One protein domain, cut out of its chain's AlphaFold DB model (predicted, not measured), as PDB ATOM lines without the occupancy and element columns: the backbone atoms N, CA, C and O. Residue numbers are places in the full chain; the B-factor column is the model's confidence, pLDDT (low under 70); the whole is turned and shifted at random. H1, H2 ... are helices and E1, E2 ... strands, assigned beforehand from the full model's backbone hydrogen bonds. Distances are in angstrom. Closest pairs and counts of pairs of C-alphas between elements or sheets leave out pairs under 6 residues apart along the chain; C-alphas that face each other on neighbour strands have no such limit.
ATOM      1  N   PRO A 239     -45.245 -39.436  21.391       85.25
ATOM      2  CA  PRO A 239     -45.540 -40.668  20.670       85.25
ATOM      3  C   PRO A 239     -45.239 -40.536  19.184       85.25
ATOM      4  O   PRO A 239     -45.618 -39.549  18.553       85.25
ATOM      5  N   MET A 240     -44.614 -41.558  18.609       82.88
ATOM      6  CA  MET A 240     -44.303 -41.589  17.188       82.88
ATOM      7  C   MET A 240     -44.973 -42.765  16.475       82.88
ATOM      8  O   MET A 240     -44.722 -43.934  16.762       82.88
ATOM      9  N   HIS A 241     -45.788 -42.438  15.479       82.69
ATOM     10  CA  HIS A 241     -46.449 -43.373  14.582       82.69
ATOM     11  C   HIS A 241     -45.803 -43.293  13.201       82.69
ATOM     12  O   HIS A 241     -45.980 -42.320  12.466       82.69
ATOM     13  N   MET A 242     -45.058 -44.334  12.842       81.06
ATOM     14  CA  MET A 242     -44.358 -44.413  11.566       81.06
ATOM     15  C   MET A 242     -44.924 -45.528  10.698       81.06
ATOM     16  O   MET A 242     -45.103 -46.656  11.153       81.06
ATOM     17  N   GLN A 243     -45.143 -45.215   9.427       82.25
ATOM     18  CA  GLN A 243     -45.375 -46.193   8.379       82.25
ATOM     19  C   GLN A 243     -44.168 -46.209   7.443       82.25
ATOM     20  O   GLN A 243     -43.907 -45.228   6.756       82.25
ATOM     21  N   LEU A 244     -43.450 -47.326   7.391       79.19
ATOM     22  CA  LEU A 244     -42.372 -47.537   6.425       79.19
ATOM     23  C   LEU A 244     -42.930 -48.240   5.175       79.19
ATOM     24  O   LEU A 244     -43.605 -49.266   5.302       79.19
ATOM     25  N   ILE A 245     -42.664 -47.681   3.992       83.25
ATOM     26  CA  ILE A 245     -43.053 -48.232   2.683       83.25
ATOM     27  C   ILE A 245     -41.813 -48.473   1.813       83.25
ATOM     28  O   ILE A 245     -40.785 -47.828   2.013       83.25
ATOM     29  N   ASN A 246     -41.929 -49.378   0.835       80.38
ATOM     30  CA  ASN A 246     -40.877 -49.742  -0.126       80.38
ATOM     31  C   ASN A 246     -39.563 -50.266   0.505       80.38
ATOM     32  O   ASN A 246     -38.539 -50.359  -0.164       80.38
ATOM     33  N   ASP A 247     -39.563 -50.631   1.789       75.62
ATOM     34  CA  ASP A 247     -38.410 -51.206   2.497       75.62
ATOM     35  C   ASP A 247     -38.008 -52.592   1.985       75.62
ATOM     36  O   ASP A 247     -36.842 -52.977   2.065       75.62
ATOM     37  N   ASP A 248     -38.956 -53.316   1.400       68.81
ATOM     38  CA  ASP A 248     -38.734 -54.570   0.685       68.81
ATOM     39  C   ASP A 248     -37.774 -54.416  -0.505       68.81
ATOM     40  O   ASP A 248     -37.051 -55.359  -0.828       68.81
ATOM     41  N   GLN A 249     -37.711 -53.221  -1.103       71.56
ATOM     42  CA  GLN A 249     -36.828 -52.907  -2.230       71.56
ATOM     43  C   GLN A 249     -35.404 -52.525  -1.799       71.56
ATOM     44  O   GLN A 249     -34.483 -52.629  -2.605       71.56
ATOM     45  N   LEU A 250     -35.208 -52.086  -0.549       65.94
ATOM     46  CA  LEU A 250     -33.879 -51.783  -0.002       65.94
ATOM     47  C   LEU A 250     -33.162 -53.000   0.558       65.94
ATOM     48  O   LEU A 250     -31.934 -53.028   0.644       65.94
ATOM     49  N   SER A 251     -33.916 -54.020   0.957       54.00
ATOM     50  CA  SER A 251     -33.293 -55.278   1.304       54.00
ATOM     51  C   SER A 251     -32.659 -55.867   0.041       54.00
ATOM     52  O   SER A 251     -33.361 -56.376  -0.830       54.00
ATOM     53  N   THR A 252     -31.325 -55.957  -0.010       48.00
ATOM     54  CA  THR A 252     -30.774 -57.259  -0.412       48.00
ATOM     55  C   THR A 252     -31.492 -58.237   0.506       48.00
ATOM     56  O   THR A 252     -31.482 -57.965   1.712       48.00
ATOM     57  N   ARG A 253     -32.202 -59.252  -0.009       44.09
ATOM     58  CA  ARG A 253     -33.147 -60.119   0.751       44.09
ATOM     59  C   ARG A 253     -32.450 -60.976   1.842       44.09
ATOM     60  O   ARG A 253     -32.892 -62.050   2.183       44.09
ATOM     61  N   ALA A 254     -31.323 -60.487   2.340       35.59
ATOM     62  CA  ALA A 254     -30.216 -61.135   2.983       35.59
ATOM     63  C   ALA A 254     -30.143 -61.017   4.486       35.59
ATOM     64  O   ALA A 254     -29.399 -61.734   5.149       35.59
ATOM     65  N   VAL A 255     -30.854 -60.042   5.023       44.50
ATOM     66  CA  VAL A 255     -30.840 -59.781   6.443       44.50
ATOM     67  C   VAL A 255     -32.257 -59.376   6.802       44.50
ATOM     68  O   VAL A 255     -32.612 -58.200   6.739       44.50
ATOM     69  N   GLU A 256     -33.087 -60.354   7.165       43.09
ATOM     70  CA  GLU A 256     -34.436 -60.102   7.690       43.09
ATOM     71  C   GLU A 256     -34.418 -59.099   8.859       43.09
ATOM     72  O   GLU A 256     -35.347 -58.314   9.003       43.09
ATOM     73  N   TRP A 257     -33.317 -59.021   9.621       41.56
ATOM     74  CA  TRP A 257     -33.111 -58.034  10.695       41.56
ATOM     75  C   TRP A 257     -33.114 -56.571  10.215       41.56
ATOM     76  O   TRP A 257     -33.394 -55.659  10.995       41.56
ATOM     77  N   VAL A 258     -32.794 -56.331   8.939       44.38
ATOM     78  CA  VAL A 258     -32.817 -54.996   8.322       44.38
ATOM     79  C   VAL A 258     -34.222 -54.628   7.853       44.38
ATOM     80  O   VAL A 258     -34.577 -53.446   7.852       44.38
ATOM     81  N   ARG A 259     -35.039 -55.626   7.489       51.16
ATOM     82  CA  ARG A 259     -36.395 -55.394   6.991       51.16
ATOM     83  C   ARG A 259     -37.255 -54.772   8.077       51.16
ATOM     84  O   ARG A 259     -37.305 -55.229   9.215       51.16
ATOM     85  N   GLY A 260     -37.937 -53.695   7.704       61.31
ATOM     86  CA  GLY A 260     -38.846 -53.009   8.599       61.31
ATOM     87  C   GLY A 260     -38.194 -52.146   9.678       61.31
ATOM     88  O   GLY A 260     -38.914 -51.472  10.405       61.31
ATOM     89  N   SER A 261     -36.872 -52.117   9.809       73.38
ATOM     90  CA  SER A 261     -36.232 -51.298  10.837       73.38
ATOM     91  C   SER A 261     -35.917 -49.891  10.330       73.38
ATOM     92  O   SER A 261     -35.701 -49.676   9.138       73.38
ATOM     93  N   VAL A 262     -35.888 -48.922  11.236       80.12
ATOM     94  CA  VAL A 262     -35.563 -47.519  10.974       80.12
ATOM     95  C   VAL A 262     -34.772 -46.980  12.153       80.12
ATOM     96  O   VAL A 262     -35.177 -47.151  13.299       80.12
ATOM     97  N   THR A 263     -33.677 -46.282  11.882       86.00
ATOM     98  CA  THR A 263     -32.899 -45.593  12.914       86.00
ATOM     99  C   THR A 263     -33.206 -44.107  12.884       86.00
ATOM    100  O   THR A 263     -33.220 -43.485  11.820       86.00
ATOM    101  N   ILE A 264     -33.463 -43.539  14.060       88.75
ATOM    102  CA  ILE A 264     -33.765 -42.122  14.239       88.75
ATOM    103  C   ILE A 264     -32.564 -41.454  14.888       88.75
ATOM    104  O   ILE A 264     -32.089 -41.903  15.932       88.75
ATOM    105  N   PHE A 265     -32.108 -40.365  14.282       92.00
ATOM    106  CA  PHE A 265     -30.977 -39.581  14.755       92.00
ATOM    107  C   PHE A 265     -31.428 -38.187  15.165       92.00
ATOM    108  O   PHE A 265     -32.272 -37.602  14.494       92.00
ATOM    109  N   SER A 266     -30.875 -37.640  16.241       92.19
ATOM    110  CA  SER A 266     -30.962 -36.203  16.523       92.19
ATOM    111  C   SER A 266     -30.126 -35.399  15.522       92.19
ATOM    112  O   SER A 266     -29.326 -35.952  14.768       92.19
ATOM    113  N   GLU A 267     -30.306 -34.079  15.509       92.88
ATOM    114  CA  GLU A 267     -29.585 -33.158  14.614       92.88
ATOM    115  C   GLU A 267     -28.049 -33.253  14.727       92.88
ATOM    116  O   GLU A 267     -27.351 -33.082  13.734       92.88
ATOM    117  N   ASP A 268     -27.520 -33.604  15.901       89.81
ATOM    118  CA  ASP A 268     -26.088 -33.824  16.152       89.81
ATOM    119  C   ASP A 268     -25.610 -35.260  15.835       89.81
ATOM    120  O   ASP A 268     -24.479 -35.638  16.156       89.81
ATOM    121  N   GLY A 269     -26.465 -36.083  15.222       88.50
ATOM    122  CA  GLY A 269     -26.155 -37.452  14.814       88.50
ATOM    123  C   GLY A 269     -26.102 -38.469  15.960       88.50
ATOM    124  O   GLY A 269     -25.591 -39.575  15.765       88.50
ATOM    125  N   GLN A 270     -26.615 -38.147  17.153       88.00
ATOM    126  CA  GLN A 270     -26.814 -39.158  18.198       88.00
ATOM    127  C   GLN A 270     -28.018 -40.040  17.868       88.00
ATOM    128  O   GLN A 270     -28.997 -39.596  17.271       88.00
ATOM    129  N   VAL A 271     -27.950 -41.314  18.250       83.75
ATOM    130  CA  VAL A 271     -29.060 -42.251  18.047       83.75
ATOM    131  C   VAL A 271     -30.141 -41.945  19.075       83.75
ATOM    132  O   VAL A 271     -29.930 -42.133  20.272       83.75
ATOM    133  N   ALA A 272     -31.304 -41.499  18.613       83.69
ATOM    134  CA  ALA A 272     -32.455 -41.256  19.472       83.69
ATOM    135  C   ALA A 272     -33.177 -42.568  19.803       83.69
ATOM    136  O   ALA A 272     -33.462 -42.855  20.964       83.69
ATOM    137  N   THR A 273     -33.470 -43.378  18.780       79.81
ATOM    138  CA  THR A 273     -34.117 -44.690  18.925       79.81
ATOM    139  C   THR A 273     -34.009 -45.507  17.633       79.81
ATOM    140  O   THR A 273     -33.707 -44.965  16.567       79.81
ATOM    141  N   ILE A 274     -34.290 -46.806  17.721       76.94
ATOM    142  CA  ILE A 274     -34.469 -47.698  16.571       76.94
ATOM    143  C   ILE A 274     -35.909 -48.212  16.598       76.94
ATOM    144  O   ILE A 274     -36.358 -48.803  17.578       76.94
ATOM    145  N   PHE A 275     -36.635 -47.986  15.511       70.94
ATOM    146  CA  PHE A 275     -37.969 -48.519  15.279       70.94
ATOM    147  C   PHE A 275     -37.876 -49.818  14.480       70.94
ATOM    148  O   PHE A 275     -37.134 -49.870  13.508       70.94
ATOM    149  N   ALA A 276     -38.661 -50.834  14.837       65.38
ATOM    150  CA  ALA A 276     -38.845 -52.041  14.034       65.38
ATOM    151  C   ALA A 276     -40.332 -52.190  13.662       65.38
ATOM    152  O   ALA A 276     -41.194 -52.250  14.537       65.38
ATOM    153  N   LYS A 277     -40.630 -52.267  12.358       55.81
ATOM    154  CA  LYS A 277     -41.968 -52.432  11.742       55.81
ATOM    155  C   LYS A 277     -42.679 -53.695  12.231       55.81
ATOM    156  O   LYS A 277     -43.905 -53.728  12.235       55.81
ATOM    157  N   SER A 278     -41.925 -54.697  12.686       43.81
ATOM    158  CA  SER A 278     -42.416 -55.812  13.492       43.81
ATOM    159  C   SER A 278     -41.822 -55.715  14.892       43.81
ATOM    160  O   SER A 278     -40.761 -56.267  15.185       43.81
ATOM    161  N   SER A 279     -42.507 -55.040  15.800       38.12
ATOM    162  CA  SER A 279     -42.376 -55.392  17.207       38.12
ATOM    163  C   SER A 279     -42.694 -56.897  17.347       38.12
ATOM    164  O   SER A 279     -43.859 -57.274  17.244       38.12
ATOM    165  N   PHE A 280     -41.648 -57.713  17.545       39.25
ATOM    166  CA  PHE A 280     -41.634 -59.122  17.981       39.25
ATOM    167  C   PHE A 280     -42.031 -60.242  17.000       39.25
ATOM    168  O   PHE A 280     -43.149 -60.736  17.072       39.25
ATOM    169  N   THR A 281     -41.066 -60.779  16.236       27.27
ATOM    170  CA  THR A 281     -41.025 -62.219  15.847       27.27
ATOM    171  C   THR A 281     -39.588 -62.752  15.624       27.27
ATOM    172  O   THR A 281     -39.345 -63.548  14.715       27.27
ATOM    173  N   GLY A 282     -38.611 -62.332  16.437       28.45
ATOM    174  CA  GLY A 282     -37.232 -62.854  16.412       28.45
ATOM    175  C   GLY A 282     -36.536 -62.704  17.775       28.45
ATOM    176  O   GLY A 282     -36.901 -61.798  18.522       28.45
ATOM    177  N   VAL A 295     -45.606 -47.901  21.618       65.50
ATOM    178  CA  VAL A 295     -45.339 -46.819  20.661       65.50
ATOM    179  C   VAL A 295     -44.014 -46.159  21.069       65.50
ATOM    180  O   VAL A 295     -43.892 -45.788  22.241       65.50
ATOM    181  N   PRO A 296     -43.021 -46.029  20.168       73.00
ATOM    182  CA  PRO A 296     -41.773 -45.354  20.493       73.00
ATOM    183  C   PRO A 296     -42.051 -43.927  20.952       73.00
ATOM    184  O   PRO A 296     -42.897 -43.237  20.375       73.00
ATOM    185  N   LEU A 297     -41.325 -43.495  21.980       81.62
ATOM    186  CA  LEU A 297     -41.430 -42.150  22.522       81.62
ATOM    187  C   LEU A 297     -40.132 -41.394  22.250       81.62
ATOM    188  O   LEU A 297     -39.050 -41.908  22.533       81.62
ATOM    189  N   LEU A 298     -40.256 -40.184  21.714       84.94
ATOM    190  CA  LEU A 298     -39.149 -39.256  21.503       84.94
ATOM    191  C   LEU A 298     -39.206 -38.121  22.523       84.94
ATOM    192  O   LEU A 298     -40.277 -37.768  23.024       84.94
ATOM    193  N   ASP A 299     -38.053 -37.538  22.823       89.31
ATOM    194  CA  ASP A 299     -38.008 -36.242  23.492       89.31
ATOM    195  C   ASP A 299     -38.432 -35.130  22.517       89.31
ATOM    196  O   ASP A 299     -38.366 -35.312  21.298       89.31
ATOM    197  N   PRO A 300     -38.882 -33.962  23.008       93.00
ATOM    198  CA  PRO A 300     -39.062 -32.796  22.155       93.00
ATOM    199  C   PRO A 300     -37.736 -32.393  21.492       93.00
ATOM    200  O   PRO A 300     -36.721 -32.226  22.169       93.00
ATOM    201  N   GLY A 301     -37.737 -32.208  20.172       94.75
ATOM    202  CA  GLY A 301     -36.504 -31.978  19.420       94.75
ATOM    203  C   GLY A 301     -36.646 -32.136  17.909       94.75
ATOM    204  O   GLY A 301     -37.741 -32.327  17.378       94.75
ATOM    205  N   VAL A 302     -35.514 -32.038  17.212       95.56
ATOM    206  CA  VAL A 302     -35.407 -32.232  15.760       95.56
ATOM    207  C   VAL A 302     -34.653 -33.525  15.485       95.56
ATOM    208  O   VAL A 302     -33.589 -33.762  16.061       95.56
ATOM    209  N   TYR A 303     -35.205 -34.340  14.589       95.12
ATOM    210  CA  TYR A 303     -34.665 -35.650  14.252       95.12
ATOM    211  C   TYR A 303     -34.658 -35.908  12.746       95.12
ATOM    212  O   TYR A 303     -35.410 -35.297  11.990       95.12
ATOM    213  N   PHE A 304     -33.846 -36.870  12.329       96.00
ATOM    214  CA  PHE A 304     -33.730 -37.365  10.965       96.00
ATOM    215  C   PHE A 304     -33.838 -38.886  10.941       96.00
ATOM    216  O   PHE A 304     -33.592 -39.564  11.941       96.00
ATOM    217  N   VAL A 305     -34.225 -39.423   9.789       91.88
ATOM    218  CA  VAL A 305     -34.605 -40.828   9.644       91.88
ATOM    219  C   VAL A 305     -33.692 -41.530   8.646       91.88
ATOM    220  O   VAL A 305     -33.529 -41.041   7.532       91.88
ATOM    221  N   ALA A 306     -33.164 -42.701   9.008       90.44
ATOM    222  CA  ALA A 306     -32.504 -43.610   8.074       90.44
ATOM    223  C   ALA A 306     -33.184 -44.987   8.045       90.44
ATOM    224  O   ALA A 306     -33.517 -45.523   9.104       90.44
ATOM    225  N   PRO A 307     -33.342 -45.602   6.859       84.81
ATOM    226  CA  PRO A 307     -33.821 -46.972   6.758       84.81
ATOM    227  C   PRO A 307     -32.784 -47.971   7.296       84.81
ATOM    228  O   PRO A 307     -31.575 -47.841   7.075       84.81
ATOM    229  N   GLY A 308     -33.282 -49.005   7.969       76.38
ATOM    230  CA  GLY A 308     -32.503 -50.069   8.590       76.38
ATOM    231  C   GLY A 308     -32.077 -49.776  10.037       76.38
ATOM    232  O   GLY A 308     -32.166 -48.636  10.507       76.38
ATOM    233  N   PRO A 309     -31.632 -50.811  10.771       73.44
ATOM    234  CA  PRO A 309     -31.083 -50.651  12.111       73.44
ATOM    235  C   PRO A 309     -29.737 -49.919  12.077       73.44
ATOM    236  O   PRO A 309     -29.061 -49.846  11.048       73.44
ATOM    237  N   LEU A 310     -29.319 -49.426  13.240       71.44
ATOM    238  CA  LEU A 310     -27.960 -48.962  13.460       71.44
ATOM    239  C   LEU A 310     -27.012 -50.126  13.130       71.44
ATOM    240  O   LEU A 310     -27.202 -51.223  13.652       71.44
ATOM    241  N   GLY A 311     -26.067 -49.942  12.209       66.19
ATOM    242  CA  GLY A 311     -25.398 -51.091  11.578       66.19
ATOM    243  C   GLY A 311     -25.500 -51.130  10.053       66.19
ATOM    244  O   GLY A 311     -24.712 -51.814   9.397       66.19
ATOM    245  N   THR A 312     -26.468 -50.432   9.455       72.88
ATOM    246  CA  THR A 312     -26.640 -50.417   7.994       72.88
ATOM    247  C   THR A 312     -25.878 -49.282   7.334       72.88
ATOM    248  O   THR A 312     -25.633 -48.238   7.936       72.88
ATOM    249  N   SER A 313     -25.532 -49.467   6.055       76.38
ATOM    250  CA  SER A 313     -24.826 -48.442   5.277       76.38
ATOM    251  C   SER A 313     -25.543 -47.084   5.314       76.38
ATOM    252  O   SER A 313     -24.893 -46.071   5.558       76.38
ATOM    253  N   SER A 314     -26.872 -47.069   5.174       84.75
ATOM    254  CA  SER A 314     -27.700 -45.857   5.218       84.75
ATOM    255  C   SER A 314     -27.709 -45.186   6.595       84.75
ATOM    256  O   SER A 314     -27.481 -43.979   6.675       84.75
ATOM    257  N   ALA A 315     -27.917 -45.937   7.685       84.88
ATOM    258  CA  ALA A 315     -27.933 -45.382   9.042       84.88
ATOM    259  C   ALA A 315     -26.573 -44.789   9.437       84.88
ATOM    260  O   ALA A 315     -26.492 -43.669   9.943       84.88
ATOM    261  N   THR A 316     -25.492 -45.503   9.134       81.88
ATOM    262  CA  THR A 316     -24.122 -45.041   9.374       81.88
ATOM    263  C   THR A 316     -23.777 -43.805   8.553       81.88
ATOM    264  O   THR A 316     -23.154 -42.873   9.063       81.88
ATOM    265  N   LEU A 317     -24.175 -43.779   7.279       87.75
ATOM    266  CA  LEU A 317     -23.904 -42.649   6.402       87.75
ATOM    267  C   LEU A 317     -24.652 -41.397   6.867       87.75
ATOM    268  O   LEU A 317     -24.029 -40.346   6.992       87.75
ATOM    269  N   LEU A 318     -25.940 -41.517   7.209       92.81
ATOM    270  CA  LEU A 318     -26.713 -40.394   7.741       92.81
ATOM    271  C   LEU A 318     -26.105 -39.848   9.038       92.81
ATOM    272  O   LEU A 318     -25.914 -38.641   9.149       92.81
ATOM    273  N   ARG A 319     -25.745 -40.722   9.990       91.38
ATOM    274  CA  ARG A 319     -25.087 -40.310  11.239       91.38
ATOM    275  C   ARG A 319     -23.870 -39.424  10.978       91.38
ATOM    276  O   ARG A 319     -23.713 -38.389  11.618       91.38
ATOM    277  N   ARG A 320     -23.002 -39.838  10.053       89.12
ATOM    278  CA  ARG A 320     -21.779 -39.100   9.712       89.12
ATOM    279  C   ARG A 320     -22.084 -37.740   9.111       89.12
ATOM    280  O   ARG A 320     -21.546 -36.752   9.584       89.12
ATOM    281  N   LEU A 321     -22.994 -37.693   8.140       94.38
ATOM    282  CA  LEU A 321     -23.407 -36.439   7.512       94.38
ATOM    283  C   LEU A 321     -23.931 -35.435   8.548       94.38
ATOM    284  O   LEU A 321     -23.525 -34.277   8.528       94.38
ATOM    285  N   LEU A 322     -24.766 -35.887   9.489       95.31
ATOM    286  CA  LEU A 322     -25.283 -35.042  10.571       95.31
ATOM    287  C   LEU A 322     -24.165 -34.524  11.482       95.31
ATOM    288  O   LEU A 322     -24.103 -33.333  11.781       95.31
ATOM    289  N   ARG A 323     -23.228 -35.392  11.872       91.19
ATOM    290  CA  ARG A 323     -22.078 -35.004  12.703       91.19
ATOM    291  C   ARG A 323     -21.122 -34.041  12.019       91.19
ATOM    292  O   ARG A 323     -20.571 -33.163  12.681       91.19
ATOM    293  N   ASP A 324     -20.955 -34.192  10.713       91.62
ATOM    294  CA  ASP A 324     -20.153 -33.300   9.880       91.62
ATOM    295  C   ASP A 324     -20.882 -31.972   9.590       91.62
ATOM    296  O   ASP A 324     -20.328 -31.086   8.936       91.62
ATOM    297  N   GLY A 325     -22.116 -31.804  10.085       94.12
ATOM    298  CA  GLY A 325     -22.921 -30.597   9.910       94.12
ATOM    299  C   GLY A 325     -23.450 -30.421   8.486       94.12
ATOM    300  O   GLY A 325     -23.713 -29.293   8.065       94.12
ATOM    301  N   VAL A 326     -23.572 -31.510   7.723       96.06
ATOM    302  CA  VAL A 326     -24.130 -31.489   6.368       96.06
ATOM    303  C   VAL A 326     -25.640 -31.267   6.437       96.06
ATOM    304  O   VAL A 326     -26.353 -31.937   7.182       96.06
ATOM    305  N   ASP A 327     -26.139 -30.356   5.601       93.88
ATOM    306  CA  ASP A 327     -27.572 -30.128   5.420       93.88
ATOM    307  C   ASP A 327     -28.202 -31.268   4.601       93.88
ATOM    308  O   ASP A 327     -28.341 -31.205   3.378       93.88
ATOM    309  N   VAL A 328     -28.550 -32.351   5.293       95.50
ATOM    310  CA  VAL A 328     -29.200 -33.527   4.696       95.50
ATOM    311  C   VAL A 328     -30.659 -33.266   4.305       95.50
ATOM    312  O   VAL A 328     -31.200 -33.967   3.448       95.50
ATOM    313  N   GLU A 329     -31.292 -32.236   4.879       95.12
ATOM    314  CA  GLU A 329     -32.655 -31.822   4.530       95.12
ATOM    315  C   GLU A 329     -32.699 -31.319   3.081       95.12
ATOM    316  O   GLU A 329     -33.597 -31.690   2.323       95.12
ATOM    317  N   ALA A 330     -31.682 -30.563   2.653       93.50
ATOM    318  CA  ALA A 330     -31.560 -30.084   1.276       93.50
ATOM    319  C   ALA A 330     -31.491 -31.214   0.227       93.50
ATOM    320  O   ALA A 330     -31.892 -31.012  -0.921       93.50
ATOM    321  N   ALA A 331     -31.020 -32.405   0.613       92.75
ATOM    322  CA  ALA A 331     -30.999 -33.596  -0.239       92.75
ATOM    323  C   ALA A 331     -32.316 -34.398  -0.210       92.75
ATOM    324  O   ALA A 331     -32.462 -35.365  -0.956       92.75
ATOM    325  N   GLY A 332     -33.280 -34.002   0.627       93.00
ATOM    326  CA  GLY A 332     -34.580 -34.656   0.765       93.00
ATOM    327  C   GLY A 332     -34.653 -35.716   1.866       93.00
ATOM    328  O   GLY A 332     -35.614 -36.487   1.882       93.00
ATOM    329  N   VAL A 333     -33.680 -35.776   2.787       95.25
ATOM    330  CA  VAL A 333     -33.778 -36.656   3.964       95.25
ATOM    331  C   VAL A 333     -34.876 -36.125   4.903       95.25
ATOM    332  O   VAL A 333     -34.842 -34.944   5.258       95.25
ATOM    333  N   PRO A 334     -35.855 -36.951   5.331       93.31
ATOM    334  CA  PRO A 334     -36.968 -36.490   6.153       93.31
ATOM    335  C   PRO A 334     -36.517 -35.938   7.501       93.31
ATOM    336  O   PRO A 334     -35.835 -36.616   8.272       93.31
ATOM    337  N   LYS A 335     -36.987 -34.728   7.796       94.81
ATOM    338  CA  LYS A 335     -36.848 -34.065   9.087       94.81
ATOM    339  C   LYS A 335     -38.126 -34.222   9.898       94.81
ATOM    340  O   LYS A 335     -39.220 -33.908   9.432       94.81
ATOM    341  N   LEU A 336     -37.978 -34.691  11.128       93.06
ATOM    342  CA  LEU A 336     -39.036 -34.801  12.123       93.06
ATOM    343  C   LEU A 336     -38.854 -33.694  13.153       93.06
ATOM    344  O   LEU A 336     -37.738 -33.404  13.577       93.06
ATOM    345  N   THR A 337     -39.950 -33.095  13.595       95.00
ATOM    346  CA  THR A 337     -39.946 -32.193  14.749       95.00
ATOM    347  C   THR A 337     -40.901 -32.760  15.786       95.00
ATOM    348  O   THR A 337     -42.103 -32.829  15.547       95.00
ATOM    349  N   ALA A 338     -40.351 -33.213  16.907       92.88
ATOM    350  CA  ALA A 338     -41.103 -33.686  18.055       92.88
ATOM    351  C   ALA A 338     -41.435 -32.494  18.952       92.88
ATOM    352  O   ALA A 338     -40.540 -31.787  19.419       92.88
ATOM    353  N   VAL A 339     -42.724 -32.274  19.192       94.06
ATOM    354  CA  VAL A 339     -43.228 -31.218  20.071       94.06
ATOM    355  C   VAL A 339     -43.944 -31.881  21.239       94.06
ATOM    356  O   VAL A 339     -44.685 -32.846  21.060       94.06
ATOM    357  N   GLU A 340     -43.703 -31.382  22.450       91.38
ATOM    358  CA  GLU A 340     -44.310 -31.937  23.658       91.38
ATOM    359  C   GLU A 340     -45.843 -31.978  23.542       91.38
ATOM    360  O   GLU A 340     -46.488 -30.976  23.238       91.38
ATOM    361  N   GLY A 341     -46.424 -33.153  23.795       87.12
ATOM    362  CA  GLY A 341     -47.870 -33.373  23.737       87.12
ATOM    363  C   GLY A 341     -48.452 -33.585  22.333       87.12
ATOM    364  O   GLY A 341     -49.645 -33.882  22.234       87.12
ATOM    365  N   GLU A 342     -47.653 -33.492  21.266       90.88
ATOM    366  CA  GLU A 342     -48.114 -33.662  19.882       90.88
ATOM    367  C   GLU A 342     -47.553 -34.949  19.261       90.88
ATOM    368  O   GLU A 342     -46.352 -35.029  19.013       90.88
ATOM    369  N   PRO A 343     -48.382 -35.974  18.980       86.94
ATOM    370  CA  PRO A 343     -47.884 -37.199  18.370       86.94
ATOM    371  C   PRO A 343     -47.384 -36.952  16.941       86.94
ATOM    372  O   PRO A 343     -48.023 -36.258  16.146       86.94
ATOM    373  N   ILE A 344     -46.269 -37.587  16.587       86.19
ATOM    374  CA  ILE A 344     -45.737 -37.582  15.224       86.19
ATOM    375  C   ILE A 344     -46.434 -38.675  14.418       86.19
ATOM    376  O   ILE A 344     -46.469 -39.833  14.832       86.19
ATOM    377  N   HIS A 345     -46.922 -38.329  13.228       86.38
ATOM    378  CA  HIS A 345     -47.409 -39.283  12.234       86.38
ATOM    379  C   HIS A 345     -46.639 -39.084  10.931       86.38
ATOM    380  O   HIS A 345     -46.723 -38.015  10.329       86.38
ATOM    381  N   ILE A 346     -45.900 -40.100  10.486       83.62
ATOM    382  CA  ILE A 346     -45.116 -40.013   9.251       83.62
ATOM    383  C   ILE A 346     -45.175 -41.301   8.430       83.62
ATOM    384  O   ILE A 346     -45.123 -42.406   8.968       83.62
ATOM    385  N   THR A 347     -45.221 -41.139   7.108       85.25
ATOM    386  CA  THR A 347     -44.919 -42.198   6.144       85.25
ATOM    387  C   THR A 347     -43.527 -41.962   5.569       85.25
ATOM    388  O   THR A 347     -43.243 -40.874   5.073       85.25
ATOM    389  N   VAL A 348     -42.663 -42.971   5.637       84.88
ATOM    390  CA  VAL A 348     -41.291 -42.926   5.128       84.88
ATOM    391  C   VAL A 348     -41.152 -43.907   3.974       84.88
ATOM    392  O   VAL A 348     -41.382 -45.100   4.148       84.88
ATOM    393  N   ASP A 349     -40.770 -43.396   2.806       88.06
ATOM    394  CA  ASP A 349     -40.343 -44.217   1.675       88.06
ATOM    395  C   ASP A 349     -38.871 -44.577   1.850       88.06
ATOM    396  O   ASP A 349     -37.994 -43.721   1.738       88.06
ATOM    397  N   ALA A 350     -38.604 -45.842   2.164       86.25
ATOM    398  CA  ALA A 350     -37.265 -46.297   2.491       86.25
ATOM    399  C   ALA A 350     -36.281 -46.020   1.339       86.25
ATOM    400  O   ALA A 350     -35.215 -45.447   1.569       86.25
ATOM    401  N   VAL A 351     -36.674 -46.340   0.098       87.50
ATOM    402  CA  VAL A 351     -35.847 -46.181  -1.109       87.50
ATOM    403  C   VAL A 351     -35.495 -44.722  -1.340       87.50
ATOM    404  O   VAL A 351     -34.329 -44.393  -1.563       87.50
ATOM    405  N   GLN A 352     -36.489 -43.839  -1.251       92.38
ATOM    406  CA  GLN A 352     -36.269 -42.410  -1.440       92.38
ATOM    407  C   GLN A 352     -35.308 -41.848  -0.386       92.38
ATOM    408  O   GLN A 352     -34.425 -41.057  -0.720       92.38
ATOM    409  N   VAL A 353     -35.451 -42.264   0.876       92.81
ATOM    410  CA  VAL A 353     -34.564 -41.807   1.951       92.81
ATOM    411  C   VAL A 353     -33.137 -42.305   1.748       92.81
ATOM    412  O   VAL A 353     -32.209 -41.513   1.878       92.81
ATOM    413  N   GLU A 354     -32.929 -43.574   1.389       91.38
ATOM    414  CA  GLU A 354     -31.581 -44.069   1.082       91.38
ATOM    415  C   GLU A 354     -30.935 -43.282  -0.066       91.38
ATOM    416  O   GLU A 354     -29.781 -42.865   0.044       91.38
ATOM    417  N   GLN A 355     -31.680 -43.029  -1.144       92.00
ATOM    418  CA  GLN A 355     -31.191 -42.235  -2.271       92.00
ATOM    419  C   GLN A 355     -30.832 -40.805  -1.850       92.00
ATOM    420  O   GLN A 355     -29.784 -40.303  -2.249       92.00
ATOM    421  N   ALA A 356     -31.652 -40.169  -1.008       95.50
ATOM    422  CA  ALA A 356     -31.378 -38.837  -0.472       95.50
ATOM    423  C   ALA A 356     -30.113 -38.812   0.404       95.50
ATOM    424  O   ALA A 356     -29.278 -37.921   0.253       95.50
ATOM    425  N   ILE A 357     -29.928 -39.812   1.273       95.25
ATOM    426  CA  ILE A 357     -28.725 -39.948   2.113       95.25
ATOM    427  C   ILE A 357     -27.477 -40.119   1.234       95.25
ATOM    428  O   ILE A 357     -26.464 -39.455   1.458       95.25
ATOM    429  N   ARG A 358     -27.537 -40.982   0.213       92.44
ATOM    430  CA  ARG A 358     -26.423 -41.192  -0.729       92.44
ATOM    431  C   ARG A 358     -26.104 -39.929  -1.524       92.44
ATOM    432  O   ARG A 358     -24.939 -39.546  -1.599       92.44
ATOM    433  N   ALA A 359     -27.127 -39.235  -2.019       93.31
ATOM    434  CA  ALA A 359     -26.962 -37.971  -2.726       93.31
ATOM    435  C   ALA A 359     -26.316 -36.894  -1.836       93.31
ATOM    436  O   ALA A 359     -25.404 -36.200  -2.286       93.31
ATOM    437  N   ALA A 360     -26.718 -36.791  -0.563       94.12
ATOM    438  CA  ALA A 360     -26.089 -35.895   0.413       94.12
ATOM    439  C   ALA A 360     -24.606 -36.231   0.656       94.12
ATOM    440  O   ALA A 360     -23.797 -35.334   0.882       94.12
ATOM    441  N   ALA A 361     -24.237 -37.510   0.558       90.81
ATOM    442  CA  ALA A 361     -22.853 -37.972   0.629       90.81
ATOM    443  C   ALA A 361     -22.066 -37.834  -0.689       90.81
ATOM    444  O   ALA A 361     -20.882 -38.173  -0.722       90.81
ATOM    445  N   GLY A 362     -22.699 -37.364  -1.769       88.62
ATOM    446  CA  GLY A 362     -22.088 -37.267  -3.095       88.62
ATOM    447  C   GLY A 362     -21.858 -38.618  -3.784       88.62
ATOM    448  O   GLY A 362     -20.901 -38.733  -4.553       88.62
TER     449      GLY A 362
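What this domain is: This is residues 239 to 282 and 295 to 362 of the 363 residues of an uncharacterized protein of Phycisphaerales bacterium (UniProt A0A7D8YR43). What would one see first? A strongly twisted, curled sheet of four strands, E3 E2 E4 E5, is the middle layer, with H2 packed along one face and the small sheet of E1 and E6 partly covering the other; H3 runs on from E6 past one end to H2. How is the chain ordered? The 112 printed residues hold three named helices and six named strands in the order E1 H1 E2 E3 E4 H2 E5 E6 H3, of mixed class; the larger sheet is antiparallel, the smaller parallel. How large is it? It is compact, with a radius of gyration of the C-alphas of 13.1 A and spans of 35 by 34 by 20 A.

Where its parts are: Where does the first half run? E1, residues 239 to 245, begins at C-alpha 239 (-45.540, -40.668, 20.670) and is 19.7 A long; H1, 247 to 250, follows. E2, 261 to 266, is 17.0 A long, and E3, 271 to 276, is 14.4 A. What comes after the cut? E4, 301 to 307, begins at C-alpha 301 (-36.504, -31.978, 19.420) and is 19.8 A long; H2, 313 to 323, is 15.6 A. E5 is 335 to 338, E6, 344 to 349, is 16.0 A, and H3, 350 to 360, is 15.4 A, ending at C-alpha 360 (-26.089, -35.895, 0.413).

How they stand to each other: How is the larger sheet paired? E2 and E3 form a hairpin, with N 262 and O 275 at 2.8 A. E2 and E4 are antiparallel neighbours, with N 263 and O 306 within hydrogen-bond range at 2.9 A, and so are E4 and E5, with N 303 and O 336 within that range at 2.9 A. What is on the two faces? H2 is on one face, two layers, a helix over a sheet, at a height of 8.8 A; its closest C-alphas to E4 are Ala 315 and Ala 306, 5.0 A. E1 and E6 are parallel, with N 243 and O 346 at 2.8 A, and make a sandwich, two sheets face to face, their strands at 40 degrees to the larger sheet's. And the other helices? H3 only grazes the sheet with residues 350 to 357 and touches H2 at a steep tilt of 46 degrees, the same way, closest C-alphas Glu 354 and Ser 314, 5.9 A. H1 touches H3 at the C-alphas of Asp 247 and Ala 350, 5.0 A. In H2 and H3 every O i to N i+4 pair is within hydrogen-bond range; H1 is too short for one.

The domain as a whole: Which C-alphas are farthest apart? Those of Ala 254 and Gly 341, 38.9 A. Where is the cut? Residues 283 to 294 are not printed, and C-alphas 282 and 295 are 18.5 A apart; of the links printed whole, H2 to E5 is long. Where is confidence low? The mean pLDDT of the printed part is 80.4; residues 248, 250 to 260, 276 to 282, 295 and 311 are under 70.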